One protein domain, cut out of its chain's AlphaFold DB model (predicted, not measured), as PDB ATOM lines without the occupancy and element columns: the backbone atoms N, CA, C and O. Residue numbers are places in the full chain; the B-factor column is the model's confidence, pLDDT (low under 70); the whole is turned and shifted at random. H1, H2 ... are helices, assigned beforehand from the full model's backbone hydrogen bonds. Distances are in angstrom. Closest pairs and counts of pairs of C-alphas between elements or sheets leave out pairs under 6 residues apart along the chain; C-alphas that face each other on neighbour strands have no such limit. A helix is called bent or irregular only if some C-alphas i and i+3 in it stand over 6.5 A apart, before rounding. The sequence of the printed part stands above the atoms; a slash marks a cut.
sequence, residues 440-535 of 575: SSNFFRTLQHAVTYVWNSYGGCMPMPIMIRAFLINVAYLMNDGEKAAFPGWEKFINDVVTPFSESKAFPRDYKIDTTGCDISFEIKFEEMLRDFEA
ATOM      1  N   SER A 440     -15.391  50.728 -20.310       82.50
ATOM      2  CA  SER A 440     -15.917  50.419 -18.982       82.50
ATOM      3  C   SER A 440     -16.545  49.025 -18.947       82.50
ATOM      4  O   SER A 440     -17.150  48.581 -19.923       82.50
ATOM      5  N   SER A 441     -16.489  48.358 -17.793       83.56
ATOM      6  CA  SER A 441     -17.161  47.065 -17.624       83.56
ATOM      7  C   SER A 441     -18.672  47.139 -17.841       83.56
ATOM      8  O   SER A 441     -19.336  46.208 -18.298       83.56
ATOM      9  N   ASN A 442     -19.236  48.305 -17.525       80.56
ATOM     10  CA  ASN A 442     -20.646  48.579 -17.724       80.56
ATOM     11  C   ASN A 442     -21.026  48.600 -19.211       80.56
ATOM     12  O   ASN A 442     -22.104  48.122 -19.556       80.56
ATOM     13  N   PHE A 443     -20.156  49.103 -20.093       82.75
ATOM     14  CA  PHE A 443     -20.384  49.084 -21.539       82.75
ATOM     15  C   PHE A 443     -20.505  47.661 -22.079       82.75
ATOM     16  O   PHE A 443     -21.488  47.342 -22.748       82.75
ATOM     17  N   PHE A 444     -19.527  46.798 -21.772       85.75
ATOM     18  CA  PHE A 444     -19.539  45.410 -22.234       85.75
ATOM     19  C   PHE A 444     -20.777  44.696 -21.728       85.75
ATOM     20  O   PHE A 444     -21.504  44.114 -22.529       85.75
ATOM     21  N   ARG A 445     -21.076  44.824 -20.429       84.44
ATOM     22  CA  ARG A 445     -22.302  44.287 -19.842       84.44
ATOM     23  C   ARG A 445     -23.531  44.770 -20.617       84.44
ATOM     24  O   ARG A 445     -24.266  43.945 -21.150       84.44
ATOM     25  N   THR A 446     -23.705  46.082 -20.768       81.19
ATOM     26  CA  THR A 446     -24.823  46.703 -21.507       81.19
ATOM     27  C   THR A 446     -25.008  46.085 -22.896       81.19
ATOM     28  O   THR A 446     -26.125  45.753 -23.291       81.19
ATOM     29  N   LEU A 447     -23.913  45.872 -23.626       85.00
ATOM     30  CA  LEU A 447     -23.954  45.314 -24.972       85.00
ATOM     31  C   LEU A 447     -24.247  43.803 -24.985       85.00
ATOM     32  O   LEU A 447     -25.035  43.358 -25.818       85.00
ATOM     33  N   GLN A 448     -23.699  43.029 -24.036       88.12
ATOM     34  CA  GLN A 448     -24.018  41.599 -23.865       88.12
ATOM     35  C   GLN A 448     -25.515  41.408 -23.612       88.12
ATOM     36  O   GLN A 448     -26.161  40.563 -24.238       88.12
ATOM     37  N   HIS A 449     -26.085  42.241 -22.739       85.00
ATOM     38  CA  HIS A 449     -27.514  42.234 -22.444       85.00
ATOM     39  C   HIS A 449     -28.361  42.622 -23.669       85.00
ATOM     40  O   HIS A 449     -29.333  41.933 -23.970       85.00
ATOM     41  N   ALA A 450     -27.977  43.662 -24.420       82.81
ATOM     42  CA  ALA A 450     -28.704  44.089 -25.620       82.81
ATOM     43  C   ALA A 450     -28.704  43.023 -26.732       82.81
ATOM     44  O   ALA A 450     -29.749  42.742 -27.320       82.81
ATOM     45  N   VAL A 451     -27.550  42.397 -26.996       88.50
ATOM     46  CA  VAL A 451     -27.443  41.284 -27.955       88.50
ATOM     47  C   VAL A 451     -28.317  40.117 -27.507       88.50
ATOM     48  O   VAL A 451     -29.041  39.554 -28.322       88.50
ATOM     49  N   THR A 452     -28.292  39.793 -26.214       88.38
ATOM     50  CA  THR A 452     -29.073  38.690 -25.640       88.38
ATOM     51  C   THR A 452     -30.570  38.900 -25.787       88.38
ATOM     52  O   THR A 452     -31.271  37.990 -26.234       88.38
ATOM     53  N   TYR A 453     -31.043  40.106 -25.466       84.56
ATOM     54  CA  TYR A 453     -32.437  40.496 -25.640       84.56
ATOM     55  C   TYR A 453     -32.876  40.281 -27.087       84.56
ATOM     56  O   TYR A 453     -33.737  39.442 -27.351       84.56
ATOM     57  N   VAL A 454     -32.206  40.942 -28.038       83.62
ATOM     58  CA  VAL A 454     -32.594  40.870 -29.452       83.62
ATOM     59  C   VAL A 454     -32.477  39.459 -30.002       83.62
ATOM     60  O   VAL A 454     -33.372  39.014 -30.719       83.62
ATOM     61  N   TRP A 455     -31.419  38.729 -29.653       88.06
ATOM     62  CA  TRP A 455     -31.241  37.353 -30.098       88.06
ATOM     63  C   TRP A 455     -32.433  36.472 -29.714       88.06
ATOM     64  O   TRP A 455     -32.996  35.770 -30.558       88.06
ATOM     65  N   ASN A 456     -32.860  36.567 -28.454       87.19
ATOM     66  CA  ASN A 456     -33.961  35.776 -27.928       87.19
ATOM     67  C   ASN A 456     -35.340  36.261 -28.408       87.19
ATOM     68  O   ASN A 456     -36.231  35.423 -28.575       87.19
ATOM     69  N   SER A 457     -35.522  37.556 -28.704       80.44
ATOM     70  CA  SER A 457     -36.790  38.100 -29.225       80.44
ATOM     71  C   SER A 457     -37.208  37.481 -30.566       80.44
ATOM     72  O   SER A 457     -38.400  37.319 -30.826       80.44
ATOM     73  N   TYR A 458     -36.253  37.073 -31.410       75.88
ATOM     74  CA  TYR A 458     -36.553  36.374 -32.670       75.88
ATOM     75  C   TYR A 458     -36.829  34.867 -32.485       75.88
ATOM     76  O   TYR A 458     -37.350  34.216 -33.386       75.88
ATOM     77  N   GLY A 459     -36.548  34.287 -31.313       58.56
ATOM     78  CA  GLY A 459     -36.655  32.844 -31.057       58.56
ATOM     79  C   GLY A 459     -38.077  32.293 -30.853       58.56
ATOM     80  O   GLY A 459     -38.221  31.154 -30.402       58.56
ATOM     81  N   GLY A 460     -39.125  33.089 -31.098       59.28
ATOM     82  CA  GLY A 460     -40.524  32.726 -30.827       59.28
ATOM     83  C   GLY A 460     -41.372  32.418 -32.065       59.28
ATOM     84  O   GLY A 460     -42.032  31.384 -32.104       59.28
ATOM     85  N   CYS A 461     -41.387  33.306 -33.069       53.09
ATOM     86  CA  CYS A 461     -42.354  33.216 -34.182       53.09
ATOM     87  C   CYS A 461     -41.829  33.651 -35.562       53.09
ATOM     88  O   CYS A 461     -42.505  33.394 -36.555       53.09
ATOM     89  N   MET A 462     -40.659  34.297 -35.663       60.88
ATOM     90  CA  MET A 462     -40.104  34.733 -36.951       60.88
ATOM     91  C   MET A 462     -38.610  34.426 -37.044       60.88
ATOM     92  O   MET A 462     -37.869  34.792 -36.134       60.88
ATOM     93  N   PRO A 463     -38.134  33.800 -38.136       75.56
ATOM     94  CA  PRO A 463     -36.710  33.556 -38.313       75.56
ATOM     95  C   PRO A 463     -35.958  34.890 -38.363       75.56
ATOM     96  O   PRO A 463     -36.314  35.784 -39.129       75.56
ATOM     97  N   MET A 464     -34.906  35.019 -37.550       82.94
ATOM     98  CA  MET A 464     -34.029  36.189 -37.573       82.94
ATOM     99  C   MET A 464     -33.386  36.336 -38.963       82.94
ATOM    100  O   MET A 464     -32.726  35.394 -39.415       82.94
ATOM    101  N   PRO A 465     -33.517  37.501 -39.627       85.94
ATOM    102  CA  PRO A 465     -32.807  37.774 -40.870       85.94
ATOM    103  C   PRO A 465     -31.299  37.515 -40.754       85.94
ATOM    104  O   PRO A 465     -30.658  37.903 -39.775       85.94
ATOM    105  N   ILE A 466     -30.717  36.894 -41.783       85.31
ATOM    106  CA  ILE A 466     -29.315  36.437 -41.784       85.31
ATOM    107  C   ILE A 466     -28.343  37.584 -41.486       85.31
ATOM    108  O   ILE A 466     -27.417  37.412 -40.695       85.31
ATOM    109  N   MET A 467     -28.575  38.769 -42.059       84.31
ATOM    110  CA  MET A 467     -27.717  39.936 -41.824       84.31
ATOM    111  C   MET A 467     -27.695  40.370 -40.355       84.31
ATOM    112  O   MET A 467     -26.642  40.742 -39.848       84.31
ATOM    113  N   ILE A 468     -28.831  40.279 -39.659       86.00
ATOM    114  CA  ILE A 468     -28.941  40.619 -38.232       86.00
ATOM    115  C   ILE A 468     -28.166  39.616 -37.408       86.00
ATOM    116  O   ILE A 468     -27.366  39.993 -36.559       86.00
ATOM    117  N   ARG A 469     -28.371  38.331 -37.702       89.00
ATOM    118  CA  ARG A 469     -27.670  37.245 -37.029       89.00
ATOM    119  C   ARG A 469     -26.162  37.408 -37.158       89.00
ATOM    120  O   ARG A 469     -25.460  37.381 -36.153       89.00
ATOM    121  N   ALA A 470     -25.684  37.628 -38.381       90.12
ATOM    122  CA  ALA A 470     -24.274  37.873 -38.644       90.12
ATOM    123  C   ALA A 470     -23.774  39.112 -37.886       90.12
ATOM    124  O   ALA A 470     -22.730  39.048 -37.244       90.12
ATOM    125  N   PHE A 471     -24.522  40.217 -37.901       90.75
ATOM    126  CA  PHE A 471     -24.155  41.432 -37.174       90.75
ATOM    127  C   PHE A 471     -24.027  41.192 -35.661       90.75
ATOM    128  O   PHE A 471     -22.991  41.520 -35.090       90.75
ATOM    129  N   LEU A 472     -25.018  40.556 -35.024       91.19
ATOM    130  CA  LEU A 472     -25.000  40.250 -33.587       91.19
ATOM    131  C   LEU A 472     -23.851  39.310 -33.201       91.19
ATOM    132  O   LEU A 472     -23.183  39.553 -32.197       91.19
ATOM    133  N   ILE A 473     -23.587  38.280 -34.012       92.62
ATOM    134  CA  ILE A 473     -22.453  37.372 -33.793       92.62
ATOM    135  C   ILE A 473     -21.128  38.137 -33.868       92.62
ATOM    136  O   ILE A 473     -20.267  37.949 -33.015       92.62
ATOM    137  N   ASN A 474     -20.965  39.034 -34.846       92.06
ATOM    138  CA  ASN A 474     -19.750  39.840 -34.962       92.06
ATOM    139  C   ASN A 474     -19.593  40.830 -33.799       92.06
ATOM    140  O   ASN A 474     -18.486  40.993 -33.296       92.06
ATOM    141  N   VAL A 475     -20.679  41.457 -33.331       91.25
ATOM    142  CA  VAL A 475     -20.645  42.288 -32.115       91.25
ATOM    143  C   VAL A 475     -20.169  41.458 -30.919       91.25
ATOM    144  O   VAL A 475     -19.245  41.869 -30.220       91.25
ATOM    145  N   ALA A 476     -20.747  40.270 -30.717       92.00
ATOM    146  CA  ALA A 476     -20.386  39.380 -29.618       92.00
ATOM    147  C   ALA A 476     -18.928  38.897 -29.699       92.00
ATOM    148  O   ALA A 476     -18.233  38.875 -28.684       92.00
ATOM    149  N   TYR A 477     -18.455  38.577 -30.907       92.12
ATOM    150  CA  TYR A 477     -17.065  38.207 -31.168       92.12
ATOM    151  C   TYR A 477     -16.100  39.316 -30.742       92.12
ATOM    152  O   TYR A 477     -15.192  39.067 -29.957       92.12
ATOM    153  N   LEU A 478     -16.348  40.555 -31.183       89.94
ATOM    154  CA  LEU A 478     -15.514  41.709 -30.835       89.94
ATOM    155  C   LEU A 478     -15.432  41.958 -29.324       89.94
ATOM    156  O   LEU A 478     -14.422  42.448 -28.827       89.94
ATOM    157  N   MET A 479     -16.492  41.639 -28.587       87.44
ATOM    158  CA  MET A 479     -16.542  41.832 -27.140       87.44
ATOM    159  C   MET A 479     -15.816  40.745 -26.351       87.44
ATOM    160  O   MET A 479     -15.383  41.013 -25.231       87.44
ATOM    161  N   ASN A 480     -15.701  39.536 -26.907       85.25
ATOM    162  CA  ASN A 480     -15.108  38.389 -26.221       85.25
ATOM    163  C   ASN A 480     -13.618  38.597 -25.906       85.25
ATOM    164  O   ASN A 480     -13.125  38.111 -24.890       85.25
ATOM    165  N   ASP A 481     -12.922  39.377 -26.732       75.94
ATOM    166  CA  ASP A 481     -11.510  39.713 -26.523       75.94
ATOM    167  C   ASP A 481     -11.300  40.771 -25.417       75.94
ATOM    168  O   ASP A 481     -10.178  40.964 -24.947       75.94
ATOM    169  N   GLY A 482     -12.362  41.479 -25.003       66.38
ATOM    170  CA  GLY A 482     -12.271  42.660 -24.140       66.38
ATOM    171  C   GLY A 482     -12.536  42.419 -22.652       66.38
ATOM    172  O   GLY A 482     -11.812  42.948 -21.808       66.38
ATOM    173  N   GLU A 483     -13.569  41.646 -22.302       75.69
ATOM    174  CA  GLU A 483     -13.954  41.417 -20.905       75.69
ATOM    175  C   GLU A 483     -14.633  40.057 -20.689       75.69
ATOM    176  O   GLU A 483     -15.205  39.469 -21.604       75.69
ATOM    177  N   LYS A 484     -14.588  39.558 -19.445       79.12
ATOM    178  CA  LYS A 484     -15.275  38.330 -19.031       79.12
ATOM    179  C   LYS A 484     -16.789  38.418 -19.257       79.12
ATOM    180  O   LYS A 484     -17.399  39.481 -19.145       79.12
ATOM    181  N   ALA A 485     -17.395  37.262 -19.516       86.00
ATOM    182  CA  ALA A 485     -18.841  37.106 -19.612       86.00
ATOM    183  C   ALA A 485     -19.545  37.673 -18.365       86.00
ATOM    184  O   ALA A 485     -19.181  37.349 -17.233       86.00
ATOM    185  N   ALA A 486     -20.566  38.507 -18.573       84.50
ATOM    186  CA  ALA A 486     -21.348  39.113 -17.499       84.50
ATOM    187  C   ALA A 486     -22.273  38.096 -16.810       84.50
ATOM    188  O   ALA A 486     -22.660  38.303 -15.662       84.50
ATOM    189  N   PHE A 487     -22.627  37.007 -17.501       87.88
ATOM    190  CA  PHE A 487     -23.442  35.908 -16.983       87.88
ATOM    191  C   PHE A 487     -23.154  34.596 -17.746       87.88
ATOM    192  O   PHE A 487     -22.680  34.644 -18.885       87.88
ATOM    193  N   PRO A 488     -23.452  33.415 -17.163       88.94
ATOM    194  CA  PRO A 488     -23.070  32.114 -17.733       88.94
ATOM    195  C   PRO A 488     -23.659  31.818 -19.118       88.94
ATOM    196  O   PRO A 488     -23.025  31.153 -19.936       88.94
ATOM    197  N   GLY A 489     -24.866  32.313 -19.403       90.12
ATOM    198  CA  GLY A 489     -25.492  32.148 -20.714       90.12
ATOM    199  C   GLY A 489     -24.715  32.811 -21.852       90.12
ATOM    200  O   GLY A 489     -24.689  32.278 -22.959       90.12
ATOM    201  N   TRP A 490     -24.020  33.919 -21.577       92.94
ATOM    202  CA  TRP A 490     -23.169  34.579 -22.565       92.94
ATOM    203  C   TRP A 490     -21.960  33.718 -22.940       92.94
ATOM    204  O   TRP A 490     -21.653  33.563 -24.116       92.94
ATOM    205  N   GLU A 491     -21.300  33.104 -21.958       92.31
ATOM    206  CA  GLU A 491     -20.146  32.230 -22.203       92.31
ATOM    207  C   GLU A 491     -20.520  31.028 -23.081       92.31
ATOM    208  O   GLU A 491     -19.814  30.704 -24.037       92.31
ATOM    209  N   LYS A 492     -21.679  30.409 -22.821       93.75
ATOM    210  CA  LYS A 492     -22.200  29.341 -23.684       93.75
ATOM    211  C   LYS A 492     -22.522  29.848 -25.087       93.75
ATOM    212  O   LYS A 492     -22.167  29.190 -26.057       93.75
ATOM    213  N   PHE A 493     -23.125  31.031 -25.213       94.50
ATOM    214  CA  PHE A 493     -23.398  31.637 -26.517       94.50
ATOM    215  C   PHE A 493     -22.117  31.855 -27.335       94.50
ATOM    216  O   PHE A 493     -22.088  31.553 -28.532       94.50
ATOM    217  N   ILE A 494     -21.039  32.314 -26.690       94.81
ATOM    218  CA  ILE A 494     -19.735  32.443 -27.343       94.81
ATOM    219  C   ILE A 494     -19.251  31.082 -27.861       94.81
ATOM    220  O   ILE A 494     -18.911  30.961 -29.038       94.81
ATOM    221  N   ASN A 495     -19.257  30.053 -27.013       94.06
ATOM    222  CA  ASN A 495     -18.710  28.736 -27.348       94.06
ATOM    223  C   ASN A 495     -19.539  27.968 -28.386       94.06
ATOM    224  O   ASN A 495     -18.968  27.308 -29.253       94.06
ATOM    225  N   ASP A 496     -20.865  28.066 -28.313       94.44
ATOM    226  CA  ASP A 496     -21.772  27.248 -29.120       94.44
ATOM    227  C   ASP A 496     -22.141  27.918 -30.450       94.44
ATOM    228  O   ASP A 496     -22.462  27.229 -31.417       94.44
ATOM    229  N   VAL A 497     -22.105  29.256 -30.516       93.81
ATOM    230  CA  VAL A 497     -22.550  30.023 -31.690       93.81
ATOM    231  C   VAL A 497     -21.431  30.871 -32.279       93.81
ATOM    232  O   VAL A 497     -21.111  30.724 -33.460       93.81
ATOM    233  N   VAL A 498     -20.834  31.759 -31.483       93.31
ATOM    234  CA  VAL A 498     -19.913  32.786 -32.002       93.31
ATOM    235  C   VAL A 498     -18.602  32.180 -32.498       93.31
ATOM    236  O   VAL A 498     -18.199  32.445 -33.632       93.31
ATOM    237  N   THR A 499     -17.961  31.338 -31.687       92.81
ATOM    238  CA  THR A 499     -16.695  30.688 -32.039       92.81
ATOM    239  C   THR A 499     -16.862  29.781 -33.262       92.81
ATOM    240  O   THR A 499     -16.150  30.005 -34.245       92.81
ATOM    241  N   PRO A 500     -17.844  28.854 -33.317       93.25
ATOM    242  CA  PRO A 500     -18.068  28.047 -34.512       93.25
ATOM    243  C   PRO A 500     -18.362  28.889 -35.758       93.25
ATOM    244  O   PRO A 500     -17.787  28.615 -36.809       93.25
ATOM    245  N   PHE A 501     -19.175  29.948 -35.653       90.25
ATOM    246  CA  PHE A 501     -19.421  30.861 -36.774       90.25
ATOM    247  C   PHE A 501     -18.127  31.515 -37.278       90.25
ATOM    248  O   PHE A 501     -17.885  31.550 -38.485       90.25
ATOM    249  N   SER A 502     -17.271  31.994 -36.368       86.31
ATOM    250  CA  SER A 502     -15.995  32.638 -36.717       86.31
ATOM    251  C   SER A 502     -14.998  31.689 -37.399       86.31
ATOM    252  O   SER A 502     -14.162  32.124 -38.195       86.31
ATOM    253  N   GLU A 503     -15.125  30.388 -37.126       90.12
ATOM    254  CA  GLU A 503     -14.327  29.303 -37.701       90.12
ATOM    255  C   GLU A 503     -14.981  28.665 -38.940       90.12
ATOM    256  O   GLU A 503     -14.500  27.643 -39.434       90.12
ATOM    257  N   SER A 504     -16.082  29.240 -39.439       88.69
ATOM    258  CA  SER A 504     -16.873  28.693 -40.551       88.69
ATOM    259  C   SER A 504     -17.389  27.267 -40.295       88.69
ATOM    260  O   SER A 504     -17.537  26.468 -41.221       88.69
ATOM    261  N   LYS A 505     -17.659  26.930 -39.031       90.50
ATOM    262  CA  LYS A 505     -18.244  25.657 -38.594       90.50
ATOM    263  C   LYS A 505     -19.758  25.784 -38.406       90.50
ATOM    264  O   LYS A 505     -20.307  26.873 -38.249       90.50
ATOM    265  N   ALA A 506     -20.444  24.643 -38.424       88.38
ATOM    266  CA  ALA A 506     -21.875  24.583 -38.142       88.38
ATOM    267  C   ALA A 506     -22.173  24.985 -36.687       88.38
ATOM    268  O   ALA A 506     -21.410  24.660 -35.780       88.38
ATOM    269  N   PHE A 507     -23.306  25.656 -36.478       90.12
ATOM    270  CA  PHE A 507     -23.776  26.119 -35.172       90.12
ATOM    271  C   PHE A 507     -25.316  26.054 -35.098       90.12
ATOM    272  O   PHE A 507     -25.977  26.066 -36.147       90.12
ATOM    273  N   PRO A 508     -25.912  25.987 -33.893       88.00
ATOM    274  CA  PRO A 508     -27.361  25.938 -33.716       88.00
ATOM    275  C   PRO A 508     -28.025  27.254 -34.149       88.00
ATOM    276  O   PRO A 508     -27.829  28.311 -33.550       88.00
ATOM    277  N   ARG A 509     -28.833  27.201 -35.216       81.50
ATOM    278  CA  ARG A 509     -29.519  28.376 -35.799       81.50
ATOM    279  C   ARG A 509     -30.694  28.878 -34.955       81.50
ATOM    280  O   ARG A 509     -31.139  30.008 -35.152       81.50
ATOM    281  N   ASP A 510     -31.204  28.023 -34.085       85.88
ATOM    282  CA  ASP A 510     -32.338  28.190 -33.176       85.88
ATOM    283  C   ASP A 510     -31.894  28.316 -31.708       85.88
ATOM    284  O   ASP A 510     -32.717  28.226 -30.798       85.88
ATOM    285  N   TYR A 511     -30.595  28.544 -31.480       90.06
ATOM    286  CA  TYR A 511     -30.033  28.745 -30.150       90.06
ATOM    287  C   TYR A 511     -30.800  29.821 -29.379       90.06
ATOM    288  O   TYR A 511     -31.079  30.892 -29.916       90.06
ATOM    289  N   LYS A 512     -31.083  29.567 -28.101       90.50
ATOM    290  CA  LYS A 512     -31.596  30.569 -27.164       90.50
ATOM    291  C   LYS A 512     -30.560  30.795 -26.082       90.50
ATOM    292  O   LYS A 512     -30.102  29.842 -25.457       90.50
ATOM    293  N   ILE A 513     -30.203  32.054 -25.875       90.12
ATOM    294  CA  ILE A 513     -29.246  32.432 -24.842       90.12
ATOM    295  C   ILE A 513     -29.940  32.275 -23.493       90.12
ATOM    296  O   ILE A 513     -31.012  32.840 -23.276       90.12
ATOM    297  N   ASP A 514     -29.328  31.505 -22.596       89.62
ATOM    298  CA  ASP A 514     -29.807  31.345 -21.226       89.62
ATOM    299  C   ASP A 514     -29.740  32.692 -20.490       89.62
ATOM    300  O   ASP A 514     -28.667  33.265 -20.296       89.62
ATOM    301  N   THR A 515     -30.899  33.215 -20.097       86.12
ATOM    302  CA  THR A 515     -31.014  34.498 -19.395       86.12
ATOM    303  C   THR A 515     -30.895  34.348 -17.879       86.12
ATOM    304  O   THR A 515     -31.061  35.325 -17.150       86.12
ATOM    305  N   THR A 516     -30.573  33.158 -17.364       83.25
ATOM    306  CA  THR A 516     -30.329  32.957 -15.933       83.25
ATOM    307  C   THR A 516     -29.130  33.801 -15.479       83.25
ATOM    308  O   THR A 516     -28.010  33.637 -15.961       83.25
ATOM    309  N   GLY A 517     -29.364  34.736 -14.552       73.94
ATOM    310  CA  GLY A 517     -28.359  35.716 -14.112       73.94
ATOM    311  C   GLY A 517     -28.272  36.975 -14.984       73.94
ATOM    312  O   GLY A 517     -27.498  37.881 -14.674       73.94
ATOM    313  N   CYS A 518     -29.089  37.069 -16.035       75.94
ATOM    314  CA  CYS A 518     -29.336  38.316 -16.742       75.94
ATOM    315  C   CYS A 518     -30.099  39.266 -15.803       75.94
ATOM    316  O   CYS A 518     -31.162  38.930 -15.288       75.94
ATOM    317  N   ASP A 519     -29.548  40.448 -15.543       71.56
ATOM    318  CA  ASP A 519     -30.214  41.499 -14.781       71.56
ATOM    319  C   ASP A 519     -31.462  42.006 -15.525       71.56
ATOM    320  O   ASP A 519     -31.368  42.822 -16.437       71.56
ATOM    321  N   ILE A 520     -32.641  41.530 -15.120       60.47
ATOM    322  CA  ILE A 520     -33.943  41.909 -15.699       60.47
ATOM    323  C   ILE A 520     -34.213  43.416 -15.522       60.47
ATOM    324  O   ILE A 520     -34.904  44.032 -16.332       60.47
ATOM    325  N   SER A 521     -33.610  44.064 -14.513       61.59
ATOM    326  CA  SER A 521     -33.719  45.521 -14.356       61.59
ATOM    327  C   SER A 521     -33.026  46.278 -15.491       61.59
ATOM    328  O   SER A 521     -33.387  47.419 -15.776       61.59
ATOM    329  N   PHE A 522     -32.060  45.646 -16.165       61.34
ATOM    330  CA  PHE A 522     -31.442  46.187 -17.366       61.34
ATOM    331  C   PHE A 522     -32.392  46.121 -18.562       61.34
ATOM    332  O   PHE A 522     -32.439  47.079 -19.315       61.34
ATOM    333  N   GLU A 523     -33.172  45.053 -18.725       54.12
ATOM    334  CA  GLU A 523     -34.181  44.937 -19.790       54.12
ATOM    335  C   GLU A 523     -35.228  46.056 -19.669       54.12
ATOM    336  O   GLU A 523     -35.473  46.783 -20.628       54.12
ATOM    337  N   ILE A 524     -35.711  46.306 -18.446       56.94
ATOM    338  CA  ILE A 524     -36.630  47.412 -18.129       56.94
ATOM    339  C   ILE A 524     -35.963  48.775 -18.350       56.94
ATOM    340  O   ILE A 524     -36.543  49.625 -19.012       56.94
ATOM    341  N   LYS A 525     -34.732  48.994 -17.865       61.00
ATOM    342  CA  LYS A 525     -33.996  50.257 -18.087       61.00
ATOM    343  C   LYS A 525     -33.658  50.487 -19.553       61.00
ATOM    344  O   LYS A 525     -33.606  51.624 -20.000       61.00
ATOM    345  N   PHE A 526     -33.396  49.427 -20.300       60.88
ATOM    346  CA  PHE A 526     -33.136  49.483 -21.727       60.88
ATOM    347  C   PHE A 526     -34.421  49.833 -22.478       60.88
ATOM    348  O   PHE A 526     -34.390  50.727 -23.316       60.88
ATOM    349  N   GLU A 527     -35.562  49.249 -22.104       58.19
ATOM    350  CA  GLU A 527     -36.896  49.647 -22.576       58.19
ATOM    351  C   GLU A 527     -37.328  51.058 -22.134       58.19
ATOM    352  O   GLU A 527     -38.040  51.742 -22.866       58.19
ATOM    353  N   GLU A 528     -36.918  51.524 -20.956       61.00
ATOM    354  CA  GLU A 528     -37.155  52.890 -20.469       61.00
ATOM    355  C   GLU A 528     -36.282  53.897 -21.210       61.00
ATOM    356  O   GLU A 528     -36.803  54.892 -21.700       61.00
ATOM    357  N   MET A 529     -34.992  53.602 -21.408       56.50
ATOM    358  CA  MET A 529     -34.144  54.376 -22.313       56.50
ATOM    359  C   MET A 529     -34.779  54.425 -23.705       56.50
ATOM    360  O   MET A 529     -34.870  55.500 -24.288       56.50
ATOM    361  N   LEU A 530     -35.272  53.295 -24.226       52.91
ATOM    362  CA  LEU A 530     -35.977  53.247 -25.508       52.91
ATOM    363  C   LEU A 530     -37.213  54.148 -25.527       52.91
ATOM    364  O   LEU A 530     -37.398  54.885 -26.492       52.91
ATOM    365  N   ARG A 531     -38.011  54.157 -24.458       55.88
ATOM    366  CA  ARG A 531     -39.179  55.040 -24.322       55.88
ATOM    367  C   ARG A 531     -38.807  56.515 -24.187       55.88
ATOM    368  O   ARG A 531     -39.474  57.345 -24.794       55.88
ATOM    369  N   ASP A 532     -37.739  56.848 -23.471       53.78
ATOM    370  CA  ASP A 532     -37.230  58.219 -23.335       53.78
ATOM    371  C   ASP A 532     -36.637  58.753 -24.652       53.78
ATOM    372  O   ASP A 532     -36.651  59.963 -24.900       53.78
ATOM    373  N   PHE A 533     -36.157  57.855 -25.519       50.47
ATOM    374  CA  PHE A 533     -35.722  58.166 -26.883       50.47
ATOM    375  C   PHE A 533     -36.883  58.215 -27.894       50.47
ATOM    376  O   PHE A 533     -36.850  59.027 -28.818       50.47
ATOM    377  N   GLU A 534     -37.909  57.371 -27.743       45.75
ATOM    378  CA  GLU A 534     -39.118  57.369 -28.584       45.75
ATOM    379  C   GLU A 534     -40.124  58.464 -28.201       45.75
ATOM    380  O   GLU A 534     -40.960  58.860 -29.023       45.75
ATOM    381  N   ALA A 535     -40.040  58.990 -26.974       45.81
ATOM    382  CA  ALA A 535     -40.750  60.188 -26.569       45.81
ATOM    383  C   ALA A 535     -40.359  61.306 -27.543       45.81
ATOM    384  O   ALA A 535     -39.173  61.581 -27.717       45.81
TER     385      ALA A 535
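What this domain is: This is residues 440 to 535 of the 575 residues of an uncharacterized protein of Tritrichomonas foetus (UniProt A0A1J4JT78). Two helices, H1 and H2, lie side by side and run opposite ways as a helical hairpin; H3 crosses H2, and H4 sits on the other side of H1, crossing it. H4 meets H1 through its first part, while its residues 527 to 534, with residue 535, stick out from an otherwise compact body. The printed part has 96 residues with four named helices, H1, H2, H3 and H4 in that order along the chain, and no named strand; its class is all helix. The whole is compact, with a radius of gyration of the C-alphas of 13.4 A, and spans 42 by 32 by 22 A.

How they stand to each other: Start at the longest helix, H1, residues 441 to 457, and look from it to H2, residues 466 to 480. The two touch, with the C-alphas of Val 451 and Leu 472 closest at 6.2 A, and form a hairpin at a shallow tilt of 26 degrees, opposite ways. From H2 go on to H3, residues 488 to 502: they touch, closest at the C-alphas of Ile 473 and Val 498, 5.5 A apart, at a steep tilt of 65 degrees, opposite ways. H1 and H3 are close but not clearly touching, their closest C-alphas, those of Gln 448 and Trp 490, being 7.2 A apart. Back at H1, residues 446 to 453 alone touch H4, residues 520 to 534, which does so with residues 522 to 526 alone; the closest C-alphas are those of His 449 and Phe 522, 7.5 A apart, and the lines are about perpendicular at 85 degrees. H4 is apart from H2 and from H3. In H1, H2 and H4 you will find each O i to N i+4 pair within hydrogen-bond range, and in H3 9 of 11.

Where its parts are: Find C-alpha 441 at (-17.161, 47.065, -17.624); from there H1 runs 24.5 A to C-alpha 457. H2 begins at C-alpha 466, at (-29.315, 36.437, -41.784), and covers 21.2 A. H3 covers 20.3 A and is irregular, but only just: C-alphas 496 and 499 are 6.8 A apart. H4 covers 20.8 A and ends at C-alpha 534, at (-39.118, 57.369, -28.584).

The domain as a whole: The C-alphas farthest apart are those of Lys 505 and Ala 535, at 42.9 A. Read on from 440 to 535 and you meet no cut. The links from H1 to H2 and from H2 to H3 are short; the link from H3 to H4, residues 503 to 519, is long. The mean pLDDT of the printed part is 80.3; look for values under 70 at residues 459 to 462, residue 482 and residues 520 to 535.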